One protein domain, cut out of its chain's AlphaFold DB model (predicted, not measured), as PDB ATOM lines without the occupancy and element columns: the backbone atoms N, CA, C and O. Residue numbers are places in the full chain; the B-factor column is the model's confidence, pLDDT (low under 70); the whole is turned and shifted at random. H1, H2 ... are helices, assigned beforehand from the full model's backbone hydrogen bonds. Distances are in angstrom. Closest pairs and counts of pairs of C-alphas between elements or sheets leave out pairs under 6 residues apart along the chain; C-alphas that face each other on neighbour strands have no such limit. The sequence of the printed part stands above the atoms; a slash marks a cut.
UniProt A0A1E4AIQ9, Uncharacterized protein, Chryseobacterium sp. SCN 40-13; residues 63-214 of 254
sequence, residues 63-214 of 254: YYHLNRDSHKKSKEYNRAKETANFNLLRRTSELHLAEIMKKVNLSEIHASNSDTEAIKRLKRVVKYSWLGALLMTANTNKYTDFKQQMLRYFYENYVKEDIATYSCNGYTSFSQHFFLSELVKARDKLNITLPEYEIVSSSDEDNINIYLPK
ATOM      1  N   TYR A  63     -48.151 -12.234  -3.007       88.81
ATOM      2  CA  TYR A  63     -49.403 -12.646  -2.387       88.81
ATOM      3  C   TYR A  63     -50.514 -11.599  -2.548       88.81
ATOM      4  O   TYR A  63     -51.610 -11.920  -3.007       88.81
ATOM      5  N   TYR A  64     -50.241 -10.326  -2.241       88.00
ATOM      6  CA  TYR A  64     -51.287  -9.297  -2.192       88.00
ATOM      7  C   TYR A  64     -51.419  -8.442  -3.445       88.00
ATOM      8  O   TYR A  64     -52.429  -7.748  -3.625       88.00
ATOM      9  N   HIS A  65     -50.382  -8.368  -4.273       92.56
ATOM     10  CA  HIS A  65     -50.285  -7.315  -5.281       92.56
ATOM     11  C   HIS A  65     -50.084  -7.839  -6.689       92.56
ATOM     12  O   HIS A  65     -50.619  -7.211  -7.597       92.56
ATOM     13  N   LEU A  66     -49.399  -8.965  -6.888       92.38
ATOM     14  CA  LEU A  66     -49.064  -9.463  -8.219       92.38
ATOM     15  C   LEU A  66     -50.310  -9.650  -9.084       92.38
ATOM     16  O   LEU A  66     -50.394  -9.008 -10.120       92.38
ATOM     17  N   ASN A  67     -51.307 -10.421  -8.640       86.06
ATOM     18  CA  ASN A  67     -52.527 -10.639  -9.428       86.06
ATOM     19  C   ASN A  67     -53.265  -9.325  -9.725       86.06
ATOM     20  O   ASN A  67     -53.606  -9.039 -10.873       86.06
ATOM     21  N   ARG A  68     -53.463  -8.478  -8.708       87.06
ATOM     22  CA  ARG A  68     -54.101  -7.163  -8.880       87.06
ATOM     23  C   ARG A  68     -53.348  -6.317  -9.903       87.06
ATOM     24  O   ARG A  68     -53.965  -5.686 -10.757       87.06
ATOM     25  N   ASP A  69     -52.027  -6.283  -9.799       88.94
ATOM     26  CA  ASP A  69     -51.173  -5.492 -10.665       88.94
ATOM     27  C   ASP A  69     -51.157  -6.063 -12.083       88.94
ATOM     28  O   ASP A  69     -51.338  -5.278 -13.008       88.94
ATOM     29  N   SER A  70     -51.101  -7.390 -12.251       83.94
ATOM     30  CA  SER A  70     -51.267  -8.090 -13.533       83.94
ATOM     31  C   SER A  70     -52.582  -7.728 -14.231       83.94
ATOM     32  O   SER A  70     -52.626  -7.608 -15.455       83.94
ATOM     33  N   HIS A  71     -53.645  -7.454 -13.468       83.31
ATOM     34  CA  HIS A  71     -54.922  -6.985 -14.007       83.31
ATOM     35  C   HIS A  71     -55.016  -5.463 -14.219       83.31
ATOM     36  O   HIS A  71     -55.951  -5.015 -14.888       83.31
ATOM     37  N   LYS A  72     -54.075  -4.636 -13.735       84.62
ATOM     38  CA  LYS A  72     -54.150  -3.164 -13.892       84.62
ATOM     39  C   LYS A  72     -54.170  -2.717 -15.352       84.62
ATOM     40  O   LYS A  72     -54.778  -1.694 -15.650       84.62
ATOM     41  N   LYS A  73     -53.547  -3.478 -16.257       90.69
ATOM     42  CA  LYS A  73     -53.508  -3.182 -17.701       90.69
ATOM     43  C   LYS A  73     -54.692  -3.749 -18.485       90.69
ATOM     44  O   LYS A  73     -54.691  -3.715 -19.716       90.69
ATOM     45  N   SER A  74     -55.721  -4.255 -17.800       91.62
ATOM     46  CA  SER A  74     -56.847  -4.907 -18.473       91.62
ATOM     47  C   SER A  74     -57.575  -3.970 -19.443       91.62
ATOM     48  O   SER A  74     -58.020  -4.395 -20.507       91.62
ATOM     49  N   LYS A  75     -57.676  -2.674 -19.122       93.81
ATOM     50  CA  LYS A  75     -58.312  -1.688 -20.008       93.81
ATOM     51  C   LYS A  75     -57.538  -1.540 -21.318       93.81
ATOM     52  O   LYS A  75     -58.132  -1.539 -22.393       93.81
ATOM     53  N   GLU A  76     -56.220  -1.434 -21.241       95.31
ATOM     54  CA  GLU A  76     -55.341  -1.304 -22.397       95.31
ATOM     55  C   GLU A  76     -55.283  -2.595 -23.218       95.31
ATOM     56  O   GLU A  76     -55.325  -2.532 -24.446       95.31
ATOM     57  N   TYR A  77     -55.260  -3.761 -22.565       95.62
ATOM     58  CA  TYR A  77     -55.344  -5.060 -23.238       95.62
ATOM     59  C   TYR A  77     -56.676  -5.232 -23.974       95.62
ATOM     60  O   TYR A  77     -56.684  -5.634 -25.138       95.62
ATOM     61  N   ASN A  78     -57.795  -4.854 -23.345       94.88
ATOM     62  CA  ASN A  78     -59.107  -4.851 -23.990       94.88
ATOM     63  C   ASN A  78     -59.148  -3.894 -25.180       94.88
ATOM     64  O   ASN A  78     -59.573  -4.294 -26.258       94.88
ATOM     65  N   ARG A  79     -58.626  -2.671 -25.035       95.62
ATOM     66  CA  ARG A  79     -58.539  -1.713 -26.145       95.62
ATOM     67  C   ARG A  79     -57.709  -2.264 -27.305       95.62
ATOM     68  O   ARG A  79     -58.098  -2.118 -28.463       95.62
ATOM     69  N   ALA A  80     -56.564  -2.883 -27.021       96.44
ATOM     70  CA  ALA A  80     -55.722  -3.492 -28.047       96.44
ATOM     71  C   ALA A  80     -56.457  -4.626 -28.778       96.44
ATOM     72  O   ALA A  80     -56.408  -4.686 -30.002       96.44
ATOM     73  N   LYS A  81     -57.200  -5.458 -28.040       95.31
ATOM     74  CA  LYS A  81     -58.074  -6.503 -28.591       95.31
ATOM     75  C   LYS A  81     -59.185  -5.932 -29.476       95.31
ATOM     76  O   LYS A  81     -59.327  -6.360 -30.615       95.31
ATOM     77  N   GLU A  82     -59.946  -4.958 -28.982       94.81
ATOM     78  CA  GLU A  82     -61.067  -4.325 -29.699       94.81
ATOM     79  C   GLU A  82     -60.623  -3.632 -30.990       94.81
ATOM     80  O   GLU A  82     -61.329  -3.663 -31.993       94.81
ATOM     81  N   THR A  83     -59.424  -3.046 -30.981       95.81
ATOM     82  CA  THR A  83     -58.827  -2.380 -32.148       95.81
ATOM     83  C   THR A  83     -57.951  -3.302 -32.998       95.81
ATOM     84  O   THR A  83     -57.310  -2.829 -33.934       95.81
ATOM     85  N   ALA A  84     -57.885  -4.599 -32.668       95.56
ATOM     86  CA  ALA A  84     -57.001  -5.586 -33.292       95.56
ATOM     87  C   ALA A  84     -55.523  -5.136 -33.395       95.56
ATOM     88  O   ALA A  84     -54.788  -5.541 -34.295       95.56
ATOM     89  N   ASN A  85     -55.059  -4.299 -32.462       97.06
ATOM     90  CA  ASN A  85     -53.736  -3.689 -32.494       97.06
ATOM     91  C   ASN A  85     -52.730  -4.497 -31.661       97.06
ATOM     92  O   ASN A  85     -52.507  -4.230 -30.476       97.06
ATOM     93  N   PHE A  86     -52.085  -5.477 -32.297       96.75
ATOM     94  CA  PHE A  86     -51.085  -6.323 -31.640       96.75
ATOM     95  C   PHE A  86     -49.872  -5.526 -31.127       96.75
ATOM     96  O   PHE A  86     -49.376  -5.791 -30.035       96.75
ATOM     97  N   ASN A  87     -49.414  -4.505 -31.856       97.56
ATOM     98  CA  ASN A  87     -48.273  -3.695 -31.419       97.56
ATOM     99  C   ASN A  87     -48.560  -2.928 -30.121       97.56
ATOM    100  O   ASN A  87     -47.673  -2.819 -29.270       97.56
ATOM    101  N   LEU A  88     -49.789  -2.430 -29.953       97.00
ATOM    102  CA  LEU A  88     -50.239  -1.824 -28.703       97.00
ATOM    103  C   LEU A  88     -50.261  -2.853 -27.567       97.00
ATOM    104  O   LEU A  88     -49.747  -2.558 -26.486       97.00
ATOM    105  N   LEU A  89     -50.804  -4.052 -27.819       97.38
ATOM    106  CA  LEU A  89     -50.827  -5.137 -26.835       97.38
ATOM    107  C   LEU A  89     -49.407  -5.480 -26.378       97.38
ATOM    108  O   LEU A  89     -49.124  -5.423 -25.185       97.38
ATOM    109  N   ARG A  90     -48.516  -5.778 -27.331       97.69
ATOM    110  CA  ARG A  90     -47.123  -6.154 -27.079       97.69
ATOM    111  C   ARG A  90     -46.426  -5.111 -26.215       97.69
ATOM    112  O   ARG A  90     -46.016  -5.430 -25.111       97.69
ATOM    113  N   ARG A  91     -46.355  -3.852 -26.662       97.44
ATOM    114  CA  ARG A  91     -45.641  -2.792 -25.923       97.44
ATOM    115  C   ARG A  91     -46.187  -2.595 -24.512       97.44
ATOM    116  O   ARG A  91     -45.414  -2.468 -23.572       97.44
ATOM    117  N   THR A  92     -47.511  -2.589 -24.366       96.50
ATOM    118  CA  THR A  92     -48.151  -2.428 -23.053       96.50
ATOM    119  C   THR A  92     -47.846  -3.614 -22.144       96.50
ATOM    120  O   THR A  92     -47.590  -3.428 -20.957       96.50
ATOM    121  N   SER A  93     -47.875  -4.829 -22.693       96.75
ATOM    122  CA  SER A  93     -47.617  -6.058 -21.952       96.75
ATOM    123  C   SER A  93     -46.170  -6.154 -21.475       96.75
ATOM    124  O   SER A  93     -45.937  -6.405 -20.298       96.75
ATOM    125  N   GLU A  94     -45.221  -5.862 -22.362       97.31
ATOM    126  CA  GLU A  94     -43.778  -5.859 -22.095       97.31
ATOM    127  C   GLU A  94     -43.387  -4.842 -21.015       97.31
ATOM    128  O   GLU A  94     -42.718  -5.180 -20.039       97.31
ATOM    129  N   LEU A  95     -43.868  -3.599 -21.137       96.56
ATOM    130  CA  LEU A  95     -43.636  -2.569 -20.119       96.56
ATOM    131  C   LEU A  95     -44.192  -2.992 -18.761       96.56
ATOM    132  O   LEU A  95     -43.569  -2.767 -17.728       96.56
ATOM    133  N   HIS A  96     -45.360  -3.628 -18.764       95.94
ATOM    134  CA  HIS A  96     -45.981  -4.084 -17.538       95.94
ATOM    135  C   HIS A  96     -45.217  -5.240 -16.876       95.94
ATOM    136  O   HIS A  96     -45.037  -5.228 -15.658       95.94
ATOM    137  N   LEU A  97     -44.714  -6.199 -17.657       96.75
ATOM    138  CA  LEU A  97     -43.844  -7.250 -17.135       96.75
ATOM    139  C   LEU A  97     -42.580  -6.652 -16.500       96.75
ATOM    140  O   LEU A  97     -42.234  -7.023 -15.379       96.75
ATOM    141  N   ALA A  98     -41.948  -5.673 -17.154       97.19
ATOM    142  CA  ALA A  98     -40.780  -4.981 -16.610       97.19
ATOM    143  C   ALA A  98     -41.086  -4.260 -15.278       97.19
ATOM    144  O   ALA A  98     -40.292  -4.322 -14.337       97.19
ATOM    145  N   GLU A  99     -42.256  -3.621 -15.157       96.25
ATOM    146  CA  GLU A  99     -42.719  -3.017 -13.897       96.25
ATOM    147  C   GLU A  99     -42.895  -4.059 -12.781       96.25
ATOM    148  O   GLU A  99     -42.555  -3.781 -11.630       96.25
ATOM    149  N   ILE A 100     -43.439  -5.240 -13.098       96.81
ATOM    150  CA  ILE A 100     -43.595  -6.338 -12.137       96.81
ATOM    151  C   ILE A 100     -42.221  -6.854 -11.703       96.81
ATOM    152  O   ILE A 100     -41.960  -6.957 -10.507       96.81
ATOM    153  N   MET A 101     -41.335  -7.138 -12.660       97.31
ATOM    154  CA  MET A 101     -39.993  -7.659 -12.401       97.31
ATOM    155  C   MET A 101     -39.176  -6.728 -11.507       97.31
ATOM    156  O   MET A 101     -38.533  -7.192 -10.568       97.31
ATOM    157  N   LYS A 102     -39.278  -5.411 -11.718       96.88
ATOM    158  CA  LYS A 102     -38.634  -4.414 -10.856       96.88
ATOM    159  C   LYS A 102     -39.080  -4.521  -9.392       96.88
ATOM    160  O   LYS A 102     -38.256  -4.343  -8.503       96.88
ATOM    161  N   LYS A 103     -40.358  -4.817  -9.126       96.62
ATOM    162  CA  LYS A 103     -40.897  -4.931  -7.754       96.62
ATOM    163  C   LYS A 103     -40.445  -6.194  -7.028       96.62
ATOM    164  O   LYS A 103     -40.465  -6.214  -5.806       96.62
ATOM    165  N   VAL A 104     -40.042  -7.226  -7.766       96.38
ATOM    166  CA  VAL A 104     -39.515  -8.482  -7.205       96.38
ATOM    167  C   VAL A 104     -38.014  -8.660  -7.453       96.38
ATOM    168  O   VAL A 104     -37.493  -9.761  -7.311       96.38
ATOM    169  N   ASN A 105     -37.327  -7.581  -7.838       95.62
ATOM    170  CA  ASN A 105     -35.891  -7.541  -8.103       95.62
ATOM    171  C   ASN A 105     -35.387  -8.612  -9.097       95.62
ATOM    172  O   ASN A 105     -34.334  -9.215  -8.906       95.62
ATOM    173  N   LEU A 106     -36.146  -8.852 -10.170       96.88
ATOM    174  CA  LEU A 106     -35.726  -9.703 -11.284       96.88
ATOM    175  C   LEU A 106     -35.153  -8.850 -12.421       96.88
ATOM    176  O   LEU A 106     -35.794  -7.904 -12.877       96.88
ATOM    177  N   SER A 107     -33.968  -9.209 -12.914       94.62
ATOM    178  CA  SER A 107     -33.336  -8.569 -14.079       94.62
ATOM    179  C   SER A 107     -33.846  -9.118 -15.416       94.62
ATOM    180  O   SER A 107     -33.917  -8.386 -16.398       94.62
ATOM    181  N   GLU A 108     -34.241 -10.391 -15.447       95.19
ATOM    182  CA  GLU A 108     -34.828 -11.079 -16.599       95.19
ATOM    183  C   GLU A 108     -35.945 -12.031 -16.145       95.19
ATOM    184  O   GLU A 108     -36.018 -12.394 -14.967       95.19
ATOM    185  N   ILE A 109     -36.814 -12.451 -17.067       96.12
ATOM    186  CA  ILE A 109     -37.902 -13.391 -16.758       96.12
ATOM    187  C   ILE A 109     -37.582 -14.842 -17.133       96.12
ATOM    188  O   ILE A 109     -38.184 -15.768 -16.586       96.12
ATOM    189  N   HIS A 110     -36.647 -15.053 -18.060       94.44
ATOM    190  CA  HIS A 110     -36.236 -16.386 -18.480       94.44
ATOM    191  C   HIS A 110     -35.380 -17.030 -17.406       94.44
ATOM    192  O   HIS A 110     -34.540 -16.373 -16.793       94.44
ATOM    193  N   ALA A 111     -35.630 -18.310 -17.139       91.44
ATOM    194  CA  ALA A 111     -34.800 -19.062 -16.219       91.44
ATOM    195  C   ALA A 111     -33.442 -19.334 -16.876       91.44
ATOM    196  O   ALA A 111     -33.384 -19.829 -17.999       91.44
ATOM    197  N   SER A 112     -32.365 -19.039 -16.159       90.88
ATOM    198  CA  SER A 112     -31.000 -19.349 -16.569       90.88
ATOM    199  C   SER A 112     -30.483 -20.576 -15.813       90.88
ATOM    200  O   SER A 112     -30.967 -20.915 -14.729       90.88
ATOM    201  N   ASN A 113     -29.457 -21.241 -16.348       88.81
ATOM    202  CA  ASN A 113     -28.783 -22.330 -15.627       88.81
ATOM    203  C   ASN A 113     -28.063 -21.840 -14.360       88.81
ATOM    204  O   ASN A 113     -27.823 -22.638 -13.459       88.81
ATOM    205  N   SER A 114     -27.728 -20.547 -14.288       91.88
ATOM    206  CA  SER A 114     -27.138 -19.912 -13.105       91.88
ATOM    207  C   SER A 114     -28.161 -19.516 -12.039       91.88
ATOM    208  O   SER A 114     -27.764 -19.180 -10.927       91.88
ATOM    209  N   ASP A 115     -29.460 -19.544 -12.349       94.25
ATOM    210  CA  ASP A 115     -30.487 -19.242 -11.358       94.25
ATOM    211  C   ASP A 115     -30.563 -20.340 -10.293       94.25
ATOM    212  O   ASP A 115     -30.573 -21.538 -10.596       94.25
ATOM    213  N   THR A 116     -30.738 -19.925  -9.042       93.25
ATOM    214  CA  THR A 116     -31.152 -20.826  -7.967       93.25
ATOM    215  C   THR A 116     -32.583 -21.315  -8.203       93.25
ATOM    216  O   THR A 116     -33.388 -20.674  -8.889       93.25
ATOM    217  N   GLU A 117     -32.961 -22.439  -7.594       90.19
ATOM    218  CA  GLU A 117     -34.331 -22.958  -7.708       90.19
ATOM    219  C   GLU A 117     -35.380 -21.983  -7.153       90.19
ATOM    220  O   GLU A 117     -36.492 -21.898  -7.673       90.19
ATOM    221  N   ALA A 118     -35.027 -21.200  -6.132       91.50
ATOM    222  CA  ALA A 118     -35.875 -20.139  -5.606       91.50
ATOM    223  C   ALA A 118     -36.158 -19.044  -6.649       91.50
ATOM    224  O   ALA A 118     -37.317 -18.671  -6.849       91.50
ATOM    225  N   ILE A 119     -35.125 -18.582  -7.361       94.25
ATOM    226  CA  ILE A 119     -35.272 -17.592  -8.433       94.25
ATOM    227  C   ILE A 119     -36.063 -18.166  -9.610       94.25
ATOM    228  O   ILE A 119     -36.973 -17.498 -10.108       94.25
ATOM    229  N   LYS A 120     -35.817 -19.420 -10.013       92.31
ATOM    230  CA  LYS A 120     -36.610 -20.088 -11.064       92.31
ATOM    231  C   LYS A 120     -38.095 -20.160 -10.700       92.31
ATOM    232  O   LYS A 120     -38.953 -19.891 -11.544       92.31
ATOM    233  N   ARG A 121     -38.413 -20.480  -9.439       90.69
ATOM    234  CA  ARG A 121     -39.793 -20.492  -8.923       90.69
ATOM    235  C   ARG A 121     -40.429 -19.102  -8.965       90.69
ATOM    236  O   ARG A 121     -41.557 -18.975  -9.438       90.69
ATOM    237  N   LEU A 122     -39.713 -18.059  -8.545       94.12
ATOM    238  CA  LEU A 122     -40.205 -16.678  -8.601       94.12
ATOM    239  C   LEU A 122     -40.457 -16.216 -10.045       94.12
ATOM    240  O   LEU A 122     -41.545 -15.720 -10.348       94.12
ATOM    241  N   LYS A 123     -39.497 -16.445 -10.953       94.75
ATOM    242  CA  LYS A 123     -39.629 -16.157 -12.392       94.75
ATOM    243  C   LYS A 123     -40.858 -16.849 -12.984       94.75
ATOM    244  O   LYS A 123     -41.655 -16.210 -13.668       94.75
ATOM    245  N   ARG A 124     -41.072 -18.132 -12.663       92.19
ATOM    246  CA  ARG A 124     -42.262 -18.894 -13.079       92.19
ATOM    247  C   ARG A 124     -43.556 -18.245 -12.584       92.19
ATOM    248  O   ARG A 124     -44.461 -18.030 -13.388       92.19
ATOM    249  N   VAL A 125     -43.638 -17.908 -11.295       92.19
ATOM    250  CA  VAL A 125     -44.840 -17.295 -10.709       92.19
ATOM    251  C   VAL A 125     -45.166 -15.962 -11.379       92.19
ATOM    252  O   VAL A 125     -46.301 -15.756 -11.812       92.19
ATOM    253  N   VAL A 126     -44.171 -15.087 -11.537       94.56
ATOM    254  CA  VAL A 126     -44.334 -13.795 -12.219       94.56
ATOM    255  C   VAL A 126     -44.787 -13.988 -13.662       94.56
ATOM    256  O   VAL A 126     -45.797 -13.413 -14.069       94.56
ATOM    257  N   LYS A 127     -44.078 -14.838 -14.415       94.44
ATOM    258  CA  LYS A 127     -44.335 -15.091 -15.834       94.44
ATOM    259  C   LYS A 127     -45.766 -15.556 -16.071       94.44
ATOM    260  O   LYS A 127     -46.470 -14.974 -16.892       94.44
ATOM    261  N   TYR A 128     -46.223 -16.572 -15.344       92.25
ATOM    262  CA  TYR A 128     -47.551 -17.137 -15.584       92.25
ATOM    263  C   TYR A 128     -48.686 -16.333 -14.964       92.25
ATOM    264  O   TYR A 128     -49.781 -16.345 -15.518       92.25
ATOM    265  N   SER A 129     -48.451 -15.579 -13.890       91.62
ATOM    266  CA  SER A 129     -49.463 -14.631 -13.397       91.62
ATOM    267  C   SER A 129     -49.711 -13.522 -14.428       91.62
ATOM    268  O   SER A 129     -50.855 -13.238 -14.785       91.62
ATOM    269  N   TRP A 130     -48.635 -12.970 -14.999       94.75
ATOM    270  CA  TRP A 130     -48.705 -11.966 -16.060       94.75
ATOM    271  C   TRP A 130     -49.324 -12.508 -17.359       94.75
ATOM    272  O   TRP A 130     -50.284 -11.919 -17.863       94.75
ATOM    273  N   LEU A 131     -48.844 -13.649 -17.875       93.94
ATOM    274  CA  LEU A 131     -49.413 -14.285 -19.073       93.94
ATOM    275  C   LEU A 131     -50.890 -14.648 -18.880       93.94
ATOM    276  O   LEU A 131     -51.685 -14.487 -19.806       93.94
ATOM    277  N   GLY A 132     -51.266 -15.111 -17.684       91.31
ATOM    278  CA  GLY A 132     -52.649 -15.416 -17.330       91.31
ATOM    279  C   GLY A 132     -53.550 -14.189 -17.453       91.31
ATOM    280  O   GLY A 132     -54.534 -14.226 -18.190       91.31
ATOM    281  N   ALA A 133     -53.185 -13.074 -16.815       91.12
ATOM    282  CA  ALA A 133     -53.964 -11.837 -16.879       91.12
ATOM    283  C   ALA A 133     -54.055 -11.263 -18.305       91.12
ATOM    284  O   ALA A 133     -55.126 -10.816 -18.740       91.12
ATOM    285  N   LEU A 134     -52.945 -11.322 -19.049       94.38
ATOM    286  CA  LEU A 134     -52.888 -10.950 -20.458       94.38
ATOM    287  C   LEU A 134     -53.886 -11.769 -21.280       94.38
ATOM    288  O   LEU A 134     -54.725 -11.190 -21.969       94.38
ATOM    289  N   LEU A 135     -53.826 -13.102 -21.197       91.94
ATOM    290  CA  LEU A 135     -54.721 -13.968 -21.958       91.94
ATOM    291  C   LEU A 135     -56.174 -13.808 -21.529       91.94
ATOM    292  O   LEU A 135     -57.040 -13.690 -22.389       91.94
ATOM    293  N   MET A 136     -56.468 -13.764 -20.230       89.81
ATOM    294  CA  MET A 136     -57.843 -13.603 -19.742       89.81
ATOM    295  C   MET A 136     -58.512 -12.348 -20.306       89.81
ATOM    296  O   MET A 136     -59.725 -12.327 -20.506       89.81
ATOM    297  N   THR A 137     -57.724 -11.313 -20.592       91.56
ATOM    298  CA  THR A 137     -58.246 -10.036 -21.065       91.56
ATOM    299  C   THR A 137     -58.209  -9.900 -22.586       91.56
ATOM    300  O   THR A 137     -59.197  -9.500 -23.207       91.56
ATOM    301  N   ALA A 138     -57.068 -10.204 -23.202       90.75
ATOM    302  CA  ALA A 138     -56.826  -9.972 -24.622       90.75
ATOM    303  C   ALA A 138     -57.292 -11.131 -25.517       90.75
ATOM    304  O   ALA A 138     -57.426 -10.939 -26.725       90.75
ATOM    305  N   ASN A 139     -57.568 -12.316 -24.963       88.25
ATOM    306  CA  ASN A 139     -58.006 -13.454 -25.764       88.25
ATOM    307  C   ASN A 139     -59.419 -13.250 -26.339       88.25
ATOM    308  O   ASN A 139     -60.290 -12.603 -25.750       88.25
ATOM    309  N   THR A 140     -59.646 -13.831 -27.515       83.06
ATOM    310  CA  THR A 140     -60.923 -13.821 -28.234       83.06
ATOM    311  C   THR A 140     -61.351 -15.245 -28.568       83.06
ATOM    312  O   THR A 140     -60.525 -16.094 -28.907       83.06
ATOM    313  N   ASN A 141     -62.662 -15.503 -28.564       79.06
ATOM    314  CA  ASN A 141     -63.201 -16.803 -28.989       79.06
ATOM    315  C   ASN A 141     -63.003 -17.042 -30.492       79.06
ATOM    316  O   ASN A 141     -62.799 -18.171 -30.929       79.06
ATOM    317  N   LYS A 142     -63.034 -15.971 -31.294       84.62
ATOM    318  CA  LYS A 142     -62.735 -16.039 -32.728       84.62
ATOM    319  C   LYS A 142     -61.227 -16.057 -32.940       84.62
ATOM    320  O   LYS A 142     -60.509 -15.252 -32.346       84.62
ATOM    321  N   TYR A 143     -60.766 -16.949 -33.808       78.69
ATOM    322  CA  TYR A 143     -59.376 -16.975 -34.242       78.69
ATOM    323  C   TYR A 143     -59.144 -15.899 -35.307       78.69
ATOM    324  O   TYR A 143     -59.542 -16.076 -36.455       78.69
ATOM    325  N   THR A 144     -58.545 -14.782 -34.900       90.19
ATOM    326  CA  THR A 144     -58.229 -13.618 -35.741       90.19
ATOM    327  C   THR A 144     -56.718 -13.477 -35.922       90.19
ATOM    328  O   THR A 144     -55.950 -14.028 -35.131       90.19
ATOM    329  N   ASP A 145     -56.279 -12.673 -36.893       92.75
ATOM    330  CA  ASP A 145     -54.857 -12.338 -37.077       92.75
ATOM    331  C   ASP A 145     -54.240 -11.728 -35.813       92.75
ATOM    332  O   ASP A 145     -53.087 -11.996 -35.484       92.75
ATOM    333  N   PHE A 146     -55.022 -10.943 -35.064       94.62
ATOM    334  CA  PHE A 146     -54.616 -10.414 -33.764       94.62
ATOM    335  C   PHE A 146     -54.315 -11.538 -32.766       94.62
ATOM    336  O   PHE A 146     -53.240 -11.554 -32.163       94.62
ATOM    337  N   LYS A 147     -55.232 -12.507 -32.616       94.31
ATOM    338  CA  LYS A 147     -55.038 -13.655 -31.720       94.31
ATOM    339  C   LYS A 147     -53.847 -14.505 -32.160       94.31
ATOM    340  O   LYS A 147     -53.064 -14.920 -31.312       94.31
ATOM    341  N   GLN A 148     -53.684 -14.726 -33.464       93.94
ATOM    342  CA  GLN A 148     -52.549 -15.468 -34.011       93.94
ATOM    343  C   GLN A 148     -51.217 -14.781 -33.692       93.94
ATOM    344  O   GLN A 148     -50.306 -15.440 -33.200       93.94
ATOM    345  N   GLN A 149     -51.105 -13.470 -33.928       95.19
ATOM    346  CA  GLN A 149     -49.896 -12.700 -33.618       95.19
ATOM    347  C   GLN A 149     -49.589 -12.699 -32.120       95.19
ATOM    348  O   GLN A 149     -48.449 -12.938 -31.730       95.19
ATOM    349  N   MET A 150     -50.610 -12.487 -31.285       96.06
ATOM    350  CA  MET A 150     -50.482 -12.548 -29.831       96.06
ATOM    351  C   MET A 150     -49.960 -13.915 -29.383       96.06
ATOM    352  O   MET A 150     -48.906 -13.986 -28.756       96.06
ATOM    353  N   LEU A 151     -50.663 -15.001 -29.722       95.94
ATOM    354  CA  LEU A 151     -50.272 -16.343 -29.296       95.94
ATOM    355  C   LEU A 151     -48.886 -16.716 -29.819       95.94
ATOM    356  O   LEU A 151     -48.081 -17.210 -29.039       95.94
ATOM    357  N   ARG A 152     -48.576 -16.420 -31.090       96.00
ATOM    358  CA  ARG A 152     -47.248 -16.659 -31.674       96.00
ATOM    359  C   ARG A 152     -46.156 -15.950 -30.883       96.00
ATOM    360  O   ARG A 152     -45.197 -16.586 -30.468       96.00
ATOM    361  N   TYR A 153     -46.318 -14.651 -30.647       97.25
ATOM    362  CA  TYR A 153     -45.301 -13.856 -29.972       97.25
ATOM    363  C   TYR A 153     -45.041 -14.349 -28.549       97.25
ATOM    364  O   TYR A 153     -43.891 -14.589 -28.191       97.25
ATOM    365  N   PHE A 154     -46.090 -14.534 -27.742       96.12
ATOM    366  CA  PHE A 154     -45.906 -14.961 -26.352       96.12
ATOM    367  C   PHE A 154     -45.470 -16.426 -26.244       96.12
ATOM    368  O   PHE A 154     -44.729 -16.780 -25.331       96.12
ATOM    369  N   TYR A 155     -45.858 -17.265 -27.205       95.19
ATOM    370  CA  TYR A 155     -45.312 -18.607 -27.344       95.19
ATOM    371  C   TYR A 155     -43.798 -18.574 -27.568       95.19
ATOM    372  O   TYR A 155     -43.047 -19.122 -26.763       95.19
ATOM    373  N   GLU A 156     -43.363 -17.903 -28.636       95.31
ATOM    374  CA  GLU A 156     -41.967 -17.875 -29.075       95.31
ATOM    375  C   GLU A 156     -41.052 -17.215 -28.043       95.31
ATOM    376  O   GLU A 156     -39.952 -17.710 -27.820       95.31
ATOM    377  N   ASN A 157     -41.517 -16.142 -27.396       96.25
ATOM    378  CA  ASN A 157     -40.685 -15.335 -26.507       96.25
ATOM    379  C   ASN A 157     -40.780 -15.719 -25.034       96.25
ATOM    380  O   ASN A 157     -39.965 -15.219 -24.288       96.25
ATOM    381  N   TYR A 158     -41.743 -16.532 -24.577       95.12
ATOM    382  CA  TYR A 158     -41.902 -16.778 -23.130       95.12
ATOM    383  C   TYR A 158     -42.193 -18.216 -22.735       95.12
ATOM    384  O   TYR A 158     -41.929 -18.569 -21.592       95.12
ATOM    385  N   VAL A 159     -42.770 -19.015 -23.633       92.62
ATOM    386  CA  VAL A 159     -43.367 -20.310 -23.273       92.62
ATOM    387  C   VAL A 159     -42.679 -21.486 -23.950       92.62
ATOM    388  O   VAL A 159     -42.678 -22.582 -23.393       92.62
ATOM    389  N   LYS A 160     -42.091 -21.286 -25.133       92.00
ATOM    390  CA  LYS A 160     -41.535 -22.365 -25.959       92.00
ATOM    391  C   LYS A 160     -40.577 -23.280 -25.189       92.00
ATOM    392  O   LYS A 160     -40.647 -24.496 -25.333       92.00
ATOM    393  N   GLU A 161     -39.711 -22.699 -24.369       89.88
ATOM    394  CA  GLU A 161     -38.709 -23.438 -23.593       89.88
ATOM    395  C   GLU A 161     -39.311 -24.172 -22.386       89.88
ATOM    396  O   GLU A 161     -38.787 -25.203 -21.971       89.88
ATOM    397  N   ASP A 162     -40.444 -23.708 -21.852       88.19
ATOM    398  CA  ASP A 162     -41.076 -24.338 -20.689       88.19
ATOM    399  C   ASP A 162     -41.911 -25.566 -21.052       88.19
ATOM    400  O   ASP A 162     -42.259 -26.327 -20.147       88.19
ATOM    401  N   ILE A 163     -42.240 -25.770 -22.339       84.81
ATOM    402  CA  ILE A 163     -43.211 -26.783 -22.790       84.81
ATOM    403  C   ILE A 163     -42.923 -28.161 -22.194       84.81
ATOM    404  O   ILE A 163     -43.833 -28.829 -21.707       84.81
ATOM    405  N   ALA A 164     -41.653 -28.565 -22.208       80.88
ATOM    406  CA  ALA A 164     -41.213 -29.872 -21.729       80.88
ATOM    407  C   ALA A 164     -41.329 -30.043 -20.203       80.88
ATOM    408  O   ALA A 164     -41.283 -31.162 -19.702       80.88
ATOM    409  N   THR A 165     -41.457 -28.944 -19.457       80.88
ATOM    410  CA  THR A 165     -41.462 -28.929 -17.984       80.88
ATOM    411  C   THR A 165     -42.796 -28.486 -17.388       80.88
ATOM    412  O   THR A 165     -42.926 -28.382 -16.161       80.88
ATOM    413  N   TYR A 166     -43.806 -28.233 -18.226       81.44
ATOM    414  CA  TYR A 166     -45.145 -27.956 -17.736       81.44
ATOM    415  C   TYR A 166     -45.675 -29.130 -16.935       81.44
ATOM    416  O   TYR A 166     -45.562 -30.291 -17.316       81.44
ATOM    417  N   SER A 167     -46.285 -28.804 -15.809       75.00
ATOM    418  CA  SER A 167     -46.886 -29.809 -14.948       75.00
ATOM    419  C   SER A 167     -48.204 -29.358 -14.339       75.00
ATOM    420  O   SER A 167     -48.803 -30.180 -13.676       75.00
ATOM    421  N   CYS A 168     -48.679 -28.120 -14.560       82.69
ATOM    422  CA  CYS A 168     -49.892 -27.575 -13.924       82.69
ATOM    423  C   CYS A 168     -50.024 -28.029 -12.460       82.69
ATOM    424  O   CYS A 168     -51.055 -28.558 -12.048       82.69
ATOM    425  N   ASN A 169     -48.926 -27.896 -11.714       74.50
ATOM    426  CA  ASN A 169     -48.825 -28.298 -10.323       74.50
ATOM    427  C   ASN A 169     -48.484 -27.058  -9.486       74.50
ATOM    428  O   ASN A 169     -47.404 -26.481  -9.658       74.50
ATOM    429  N   GLY A 170     -49.417 -26.641  -8.629       73.00
ATOM    430  CA  GLY A 170     -49.274 -25.520  -7.697       73.00
ATOM    431  C   GLY A 170     -49.876 -24.183  -8.160       73.00
ATOM    432  O   GLY A 170     -50.710 -24.111  -9.067       73.00
ATOM    433  N   TYR A 171     -49.390 -23.096  -7.560       73.62
ATOM    434  CA  TYR A 171     -49.972 -21.746  -7.599       73.62
ATOM    435  C   TYR A 171     -50.345 -21.188  -8.989       73.62
ATOM    436  O   TYR A 171     -51.360 -20.511  -9.137       73.62
ATOM    437  N   THR A 172     -49.558 -21.453 -10.038       82.62
ATOM    438  CA  THR A 172     -49.824 -20.915 -11.392       82.62
ATOM    439  C   THR A 172     -50.524 -21.885 -12.339       82.62
ATOM    440  O   THR A 172     -50.563 -21.634 -13.546       82.62
ATOM    441  N   SER A 173     -51.056 -22.998 -11.828       84.50
ATOM    442  CA  SER A 173     -51.615 -24.075 -12.654       84.50
ATOM    443  C   SER A 173     -52.724 -23.596 -13.579       84.50
ATOM    444  O   SER A 173     -52.678 -23.902 -14.765       84.50
ATOM    445  N   PHE A 174     -53.650 -22.770 -13.080       85.31
ATOM    446  CA  PHE A 174     -54.725 -22.204 -13.897       85.31
ATOM    447  C   PHE A 174     -54.180 -21.426 -15.103       85.31
ATOM    448  O   PHE A 174     -54.584 -21.676 -16.236       85.31
ATOM    449  N   SER A 175     -53.228 -20.512 -14.886       88.31
ATOM    450  CA  SER A 175     -52.669 -19.686 -15.961       88.31
ATOM    451  C   SER A 175     -51.858 -20.499 -16.969       88.31
ATOM    452  O   SER A 175     -51.969 -20.268 -18.172       88.31
ATOM    453  N   GLN A 176     -51.059 -21.459 -16.493       88.88
ATOM    454  CA  GLN A 176     -50.313 -22.380 -17.356       88.88
ATOM    455  C   GLN A 176     -51.261 -23.222 -18.204       88.88
ATOM    456  O   GLN A 176     -51.119 -23.282 -19.425       88.88
ATOM    457  N   HIS A 177     -52.259 -23.819 -17.556       88.19
ATOM    458  CA  HIS A 177     -53.281 -24.625 -18.197       88.19
ATOM    459  C   HIS A 177     -54.052 -23.823 -19.250       88.19
ATOM    460  O   HIS A 177     -54.233 -24.282 -20.379       88.19
ATOM    461  N   PHE A 178     -54.479 -22.605 -18.905       88.12
ATOM    462  CA  PHE A 178     -55.215 -21.735 -19.811       88.12
ATOM    463  C   PHE A 178     -54.381 -21.367 -21.042       88.12
ATOM    464  O   PHE A 178     -54.873 -21.469 -22.166       88.12
ATOM    465  N   PHE A 179     -53.103 -21.018 -20.855       89.50
ATOM    466  CA  PHE A 179     -52.204 -20.718 -21.970       89.50
ATOM    467  C   PHE A 179     -51.983 -21.936 -22.869       89.50
ATOM    468  O   PHE A 179     -52.149 -21.838 -24.083       89.50
ATOM    469  N   LEU A 180     -51.664 -23.093 -22.282       89.94
ATOM    470  CA  LEU A 180     -51.481 -24.343 -23.020       89.94
ATOM    471  C   LEU A 180     -52.727 -24.725 -23.813       89.94
ATOM    472  O   LEU A 180     -52.627 -25.022 -24.998       89.94
ATOM    473  N   SER A 181     -53.903 -24.648 -23.198       89.94
ATOM    474  CA  SER A 181     -55.169 -24.954 -23.865       89.94
ATOM    475  C   SER A 181     -55.402 -24.068 -25.091       89.94
ATOM    476  O   SER A 181     -55.844 -24.546 -26.135       89.94
ATOM    477  N   GLU A 182     -55.084 -22.775 -24.998       91.75
ATOM    478  CA  GLU A 182     -55.212 -21.858 -26.133       91.75
ATOM    479  C   GLU A 182     -54.154 -22.104 -27.217       91.75
ATOM    480  O   GLU A 182     -54.475 -21.986 -28.400       91.75
ATOM    481  N   LEU A 183     -52.933 -22.504 -26.845       92.19
ATOM    482  CA  LEU A 183     -51.918 -22.943 -27.806       92.19
ATOM    483  C   LEU A 183     -52.346 -24.201 -28.553       92.19
ATOM    484  O   LEU A 183     -52.216 -24.242 -29.772       92.19
ATOM    485  N   VAL A 184     -52.872 -25.207 -27.849       92.81
ATOM    486  CA  VAL A 184     -53.312 -26.471 -28.453       92.81
ATOM    487  C   VAL A 184     -54.405 -26.215 -29.488       92.81
ATOM    488  O   VAL A 184     -54.283 -26.643 -30.634       92.81
ATOM    489  N   LYS A 185     -55.415 -25.404 -29.145       91.94
ATOM    490  CA  LYS A 185     -56.480 -24.987 -30.080       91.94
ATOM    491  C   LYS A 185     -55.956 -24.207 -31.292       91.94
ATOM    492  O   LYS A 185     -56.614 -24.158 -32.329       91.94
ATOM    493  N   ALA A 186     -54.811 -23.544 -31.149       92.62
ATOM    494  CA  ALA A 186     -54.187 -22.723 -32.179       92.62
ATOM    495  C   ALA A 186     -53.072 -23.445 -32.952       92.62
ATOM    496  O   ALA A 186     -52.570 -22.888 -33.930       92.62
ATOM    497  N   ARG A 187     -52.681 -24.654 -32.532       92.50
ATOM    498  CA  ARG A 187     -51.434 -25.318 -32.924       92.50
ATOM    499  C   ARG A 187     -51.230 -25.357 -34.435       92.50
ATOM    500  O   ARG A 187     -50.219 -24.856 -34.925       92.50
ATOM    501  N   ASP A 188     -52.210 -25.882 -35.167       91.06
ATOM    502  CA  ASP A 188     -52.113 -26.073 -36.619       91.06
ATOM    503  C   ASP A 188     -51.972 -24.733 -37.356       91.06
ATOM    504  O   ASP A 188     -51.219 -24.605 -38.316       91.06
ATOM    505  N   LYS A 189     -52.636 -23.685 -36.856       91.50
ATOM    506  CA  LYS A 189     -52.569 -22.330 -37.424       91.50
ATOM    507  C   LYS A 189     -51.293 -21.582 -37.038       91.50
ATOM    508  O   LYS A 189     -50.887 -20.643 -37.727       91.50
ATOM    509  N   LEU A 190     -50.683 -21.938 -35.912       91.00
ATOM    510  CA  LEU A 190     -49.388 -21.408 -35.494       91.00
ATOM    511  C   LEU A 190     -48.224 -22.168 -36.143       91.00
ATOM    512  O   LEU A 190     -47.121 -21.621 -36.186       91.00
ATOM    513  N   ASN A 191     -48.489 -23.349 -36.710       90.69
ATOM    514  CA  ASN A 191     -47.492 -24.281 -37.226       90.69
ATOM    515  C   ASN A 191     -46.444 -24.625 -36.155       90.69
ATOM    516  O   ASN A 191     -45.241 -24.477 -36.368       90.69
ATOM    517  N   ILE A 192     -46.920 -24.995 -34.962       90.75
ATOM    518  CA  ILE A 192     -46.071 -25.379 -33.827       90.75
ATOM    519  C   ILE A 192     -46.252 -26.862 -33.515       90.75
ATOM    520  O   ILE A 192     -47.343 -27.404 -33.662       90.75
ATOM    521  N   THR A 193     -45.193 -27.502 -33.033       89.75
ATOM    522  CA  THR A 193     -45.250 -28.880 -32.538       89.75
ATOM    523  C   THR A 193     -45.328 -28.855 -31.020       89.75
ATOM    524  O   THR A 193     -44.514 -28.200 -30.370       89.75
ATOM    525  N   LEU A 194     -46.308 -29.564 -30.463       91.06
ATOM    526  CA  LEU A 194     -46.454 -29.770 -29.025       91.06
ATOM    527  C   LEU A 194     -46.184 -31.248 -28.710       91.06
ATOM    528  O   LEU A 194     -46.509 -32.093 -29.545       91.06
ATOM    529  N   PRO A 195     -45.588 -31.569 -27.551       91.81
ATOM    530  CA  PRO A 195     -45.413 -32.950 -27.129       91.81
ATOM    531  C   PRO A 195     -46.771 -33.620 -26.921       91.81
ATOM    532  O   PRO A 195     -47.711 -32.993 -26.428       91.81
ATOM    533  N   GLU A 196     -46.837 -34.896 -27.286       93.75
ATOM    534  CA  GLU A 196     -47.987 -35.751 -27.018       93.75
ATOM    535  C   GLU A 196     -47.771 -36.537 -25.725       93.75
ATOM    536  O   GLU A 196     -46.661 -36.972 -25.408       93.75
ATOM    537  N   TYR A 197     -48.850 -36.704 -24.976       93.19
ATOM    538  CA  TYR A 197     -48.913 -37.388 -23.700       93.19
ATOM    539  C   TYR A 197     -49.998 -38.459 -23.752       93.19
ATOM    540  O   TYR A 197     -50.983 -38.351 -24.482       93.19
ATOM    541  N   GLU A 198     -49.828 -39.488 -22.930       95.00
ATOM    542  CA  GLU A 198     -50.844 -40.516 -22.738       95.00
ATOM    543  C   GLU A 198     -52.138 -39.900 -22.182       95.00
ATOM    544  O   GLU A 198     -52.117 -39.133 -21.212       95.00
ATOM    545  N   ILE A 199     -53.273 -40.244 -22.793       96.19
ATOM    546  CA  ILE A 199     -54.598 -39.866 -22.299       96.19
ATOM    547  C   ILE A 199     -54.914 -40.737 -21.082       96.19
ATOM    548  O   ILE A 199     -55.051 -41.952 -21.202       96.19
ATOM    549  N   VAL A 200     -55.058 -40.115 -19.908       94.81
ATOM    550  CA  VAL A 200     -55.319 -40.844 -18.652       94.81
ATOM    551  C   VAL A 200     -56.722 -41.454 -18.631       94.81
ATOM    552  O   VAL A 200     -56.929 -42.533 -18.082       94.81
ATOM    553  N   SER A 201     -57.699 -40.747 -19.199       94.25
ATOM    554  CA  SER A 201     -59.081 -41.200 -19.340       94.25
ATOM    555  C   SER A 201     -59.709 -40.509 -20.538       94.25
ATOM    556  O   SER A 201     -59.561 -39.297 -20.679       94.25
ATOM    557  N   SER A 202     -60.447 -41.257 -21.355       93.31
ATOM    558  CA  SER A 202     -61.151 -40.679 -22.498       93.31
ATOM    559  C   SER A 202     -62.239 -39.695 -22.074       93.31
ATOM    560  O   SER A 202     -62.916 -39.876 -21.056       93.31
ATOM    561  N   SER A 203     -62.402 -38.651 -22.877       88.62
ATOM    562  CA  SER A 203     -63.287 -37.516 -22.639       88.62
ATOM    563  C   SER A 203     -63.588 -36.764 -23.941       88.62
ATOM    564  O   SER A 203     -62.903 -36.919 -24.949       88.62
ATOM    565  N   ASP A 204     -64.563 -35.855 -23.898       86.25
ATOM    566  CA  ASP A 204     -64.849 -34.950 -25.022       86.25
ATOM    567  C   ASP A 204     -63.694 -33.961 -25.318       86.25
ATOM    568  O   ASP A 204     -63.731 -33.253 -26.323       86.25
ATOM    569  N   GLU A 205     -62.678 -33.893 -24.450       88.12
ATOM    570  CA  GLU A 205     -61.520 -32.994 -24.551       88.12
ATOM    571  C   GLU A 205     -60.220 -33.744 -24.888       88.12
ATOM    572  O   GLU A 205     -59.130 -33.201 -24.725       88.12
ATOM    573  N   ASP A 206     -60.302 -34.982 -25.387       92.38
ATOM    574  CA  ASP A 206     -59.131 -35.804 -25.735       92.38
ATOM    575  C   ASP A 206     -58.219 -35.143 -26.779       92.38
ATOM    576  O   ASP A 206     -56.995 -35.263 -26.714       92.38
ATOM    577  N   ASN A 207     -58.802 -34.352 -27.683       91.44
ATOM    578  CA  ASN A 207     -58.068 -33.538 -28.653       91.44
ATOM    579  C   ASN A 207     -57.194 -32.445 -28.007       91.44
ATOM    580  O   ASN A 207     -56.270 -31.945 -28.648       91.44
ATOM    581  N   ILE A 208     -57.496 -32.062 -26.765       91.75
ATOM    582  CA  ILE A 208     -56.695 -31.152 -25.946       91.75
ATOM    583  C   ILE A 208     -55.798 -31.959 -25.003       91.75
ATOM    584  O   ILE A 208     -54.596 -31.705 -24.952       91.75
ATOM    585  N   ASN A 209     -56.356 -32.946 -24.295       92.50
ATOM    586  CA  ASN A 209     -55.667 -33.725 -23.262       92.50
ATOM    587  C   ASN A 209     -54.436 -34.474 -23.778       92.50
ATOM    588  O   ASN A 209     -53.457 -34.573 -23.043       92.50
ATOM    589  N   ILE A 210     -54.436 -34.925 -25.036       94.56
ATOM    590  CA  ILE A 210     -53.256 -35.553 -25.649       94.56
ATOM    591  C   ILE A 210     -52.039 -34.613 -25.689       94.56
ATOM    592  O   ILE A 210     -50.914 -35.082 -25.742       94.56
ATOM    593  N   TYR A 211     -52.215 -33.293 -25.598       93.44
ATOM    594  CA  TYR A 211     -51.114 -32.317 -25.552       93.44
ATOM    595  C   TYR A 211     -50.848 -31.768 -24.148       93.44
ATOM    596  O   TYR A 211     -50.088 -30.810 -23.982       93.44
ATOM    597  N   LEU A 212     -51.476 -32.356 -23.129       91.81
ATOM    598  CA  LEU A 212     -51.355 -31.934 -21.744       91.81
ATOM    599  C   LEU A 212     -50.671 -33.021 -20.899       91.81
ATOM    600  O   LEU A 212     -51.101 -34.175 -20.915       91.81
ATOM    601  N   PRO A 213     -49.662 -32.661 -20.085       91.69
ATOM    602  CA  PRO A 213     -49.120 -33.548 -19.061       91.69
ATOM    603  C   PRO A 213     -50.217 -34.059 -18.120       91.69
ATOM    604  O   PRO A 213     -51.199 -33.356 -17.876       91.69
ATOM    605  N   LYS A 214     -50.009 -35.226 -17.495       91.69
ATOM    606  CA  LYS A 214     -50.983 -35.866 -16.585       91.69
ATOM    607  C   LYS A 214     -51.628 -34.889 -15.592       91.69
ATOM    608  O   LYS A 214     -52.845 -34.856 -15.463       91.69
TER     609      LYS A 214
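Overview. This is residues 63 to 214 of the 254 residues of an uncharacterized protein of Chryseobacterium sp. SCN 40-13 (UniProt A0A1E4AIQ9). Three helices, H3, H4 and H5, make an up-and-down bundle, each running against the one before it, with the long H4 near the middle of the domain. H1 and H2 follow one another along H3 and H4, H6 packs across H4 and H5 away from H3, and the small H7 with the winding stretch 191 to 205 makes the far end beyond H6. The printed part has 152 residues, with seven named helices, H1 to H7 in chain order, and no named strand; the class is all helix. It is compact, with a radius of gyration of the C-alphas of 15.5 A and spans of 43 by 41 by 26 A.

Arrangement. Begin with H4, residues 117 to 138, which shares the hub with H3, residues 86 to 103; each touches four helices. In this helical hairpin the C-alphas of Leu 97 and Trp 130 are closest, 6.9 A apart; the tilt is shallow at 34.5 degrees, only just short of steep, opposite ways. Look next at H1, residues 63 to 71, which touches residues 126 to 134 alone of H4, closest at the C-alphas of Ser 70 and Trp 130, 5.3 A. H2, residues 74 to 82, forms a helical hairpin with H3, at a shallow tilt of 17 degrees; the C-alphas of Ala 80 and Leu 89 are closest, 5.3 A. H5, residues 145 to 165, is close to H4 but not clearly touching, with the C-alphas of Lys 127 and Tyr 158 closest at 7.9 A. H6, residues 173 to 190, touches residues 128 to 135 alone of H4 at a steep tilt of 62 degrees; the C-alphas of Gly 132 and Ser 175 are closest, 4.5 A. H6 only just touches H7, residues 206 to 209, with 3 pairs of C-alphas within 8 A, the closest Val 184 and Ile 208 at 6.3 A. H3 and H6 are apart. Every O i to N i+4 pair is within hydrogen-bond range in H2, H3 and H4; the counts are 3 of 5 in H1, 12 of 17 in H5 and 12 of 14 in H6, and H7 is too short for such a pair.

Along the chain. Find C-alpha 117 at (-34.331, -22.958, -7.708); from there H4 runs 31.0 A to C-alpha 138 at (-56.826, -9.972, -24.622). H5 is 28.6 A long, H3 26.0 A and H6 23.1 A. H1 begins at C-alpha 63, (-49.403, -12.646, -2.387).

Size, cuts and confidence. The C-alphas farthest apart, those of Lys 102 and Ser 202, are 44.2 A apart. The printed part has no cut; H3 to H4 and H6 to H7 are long links. Mean pLDDT of the printed part is 91.6, and no printed residue is under 70.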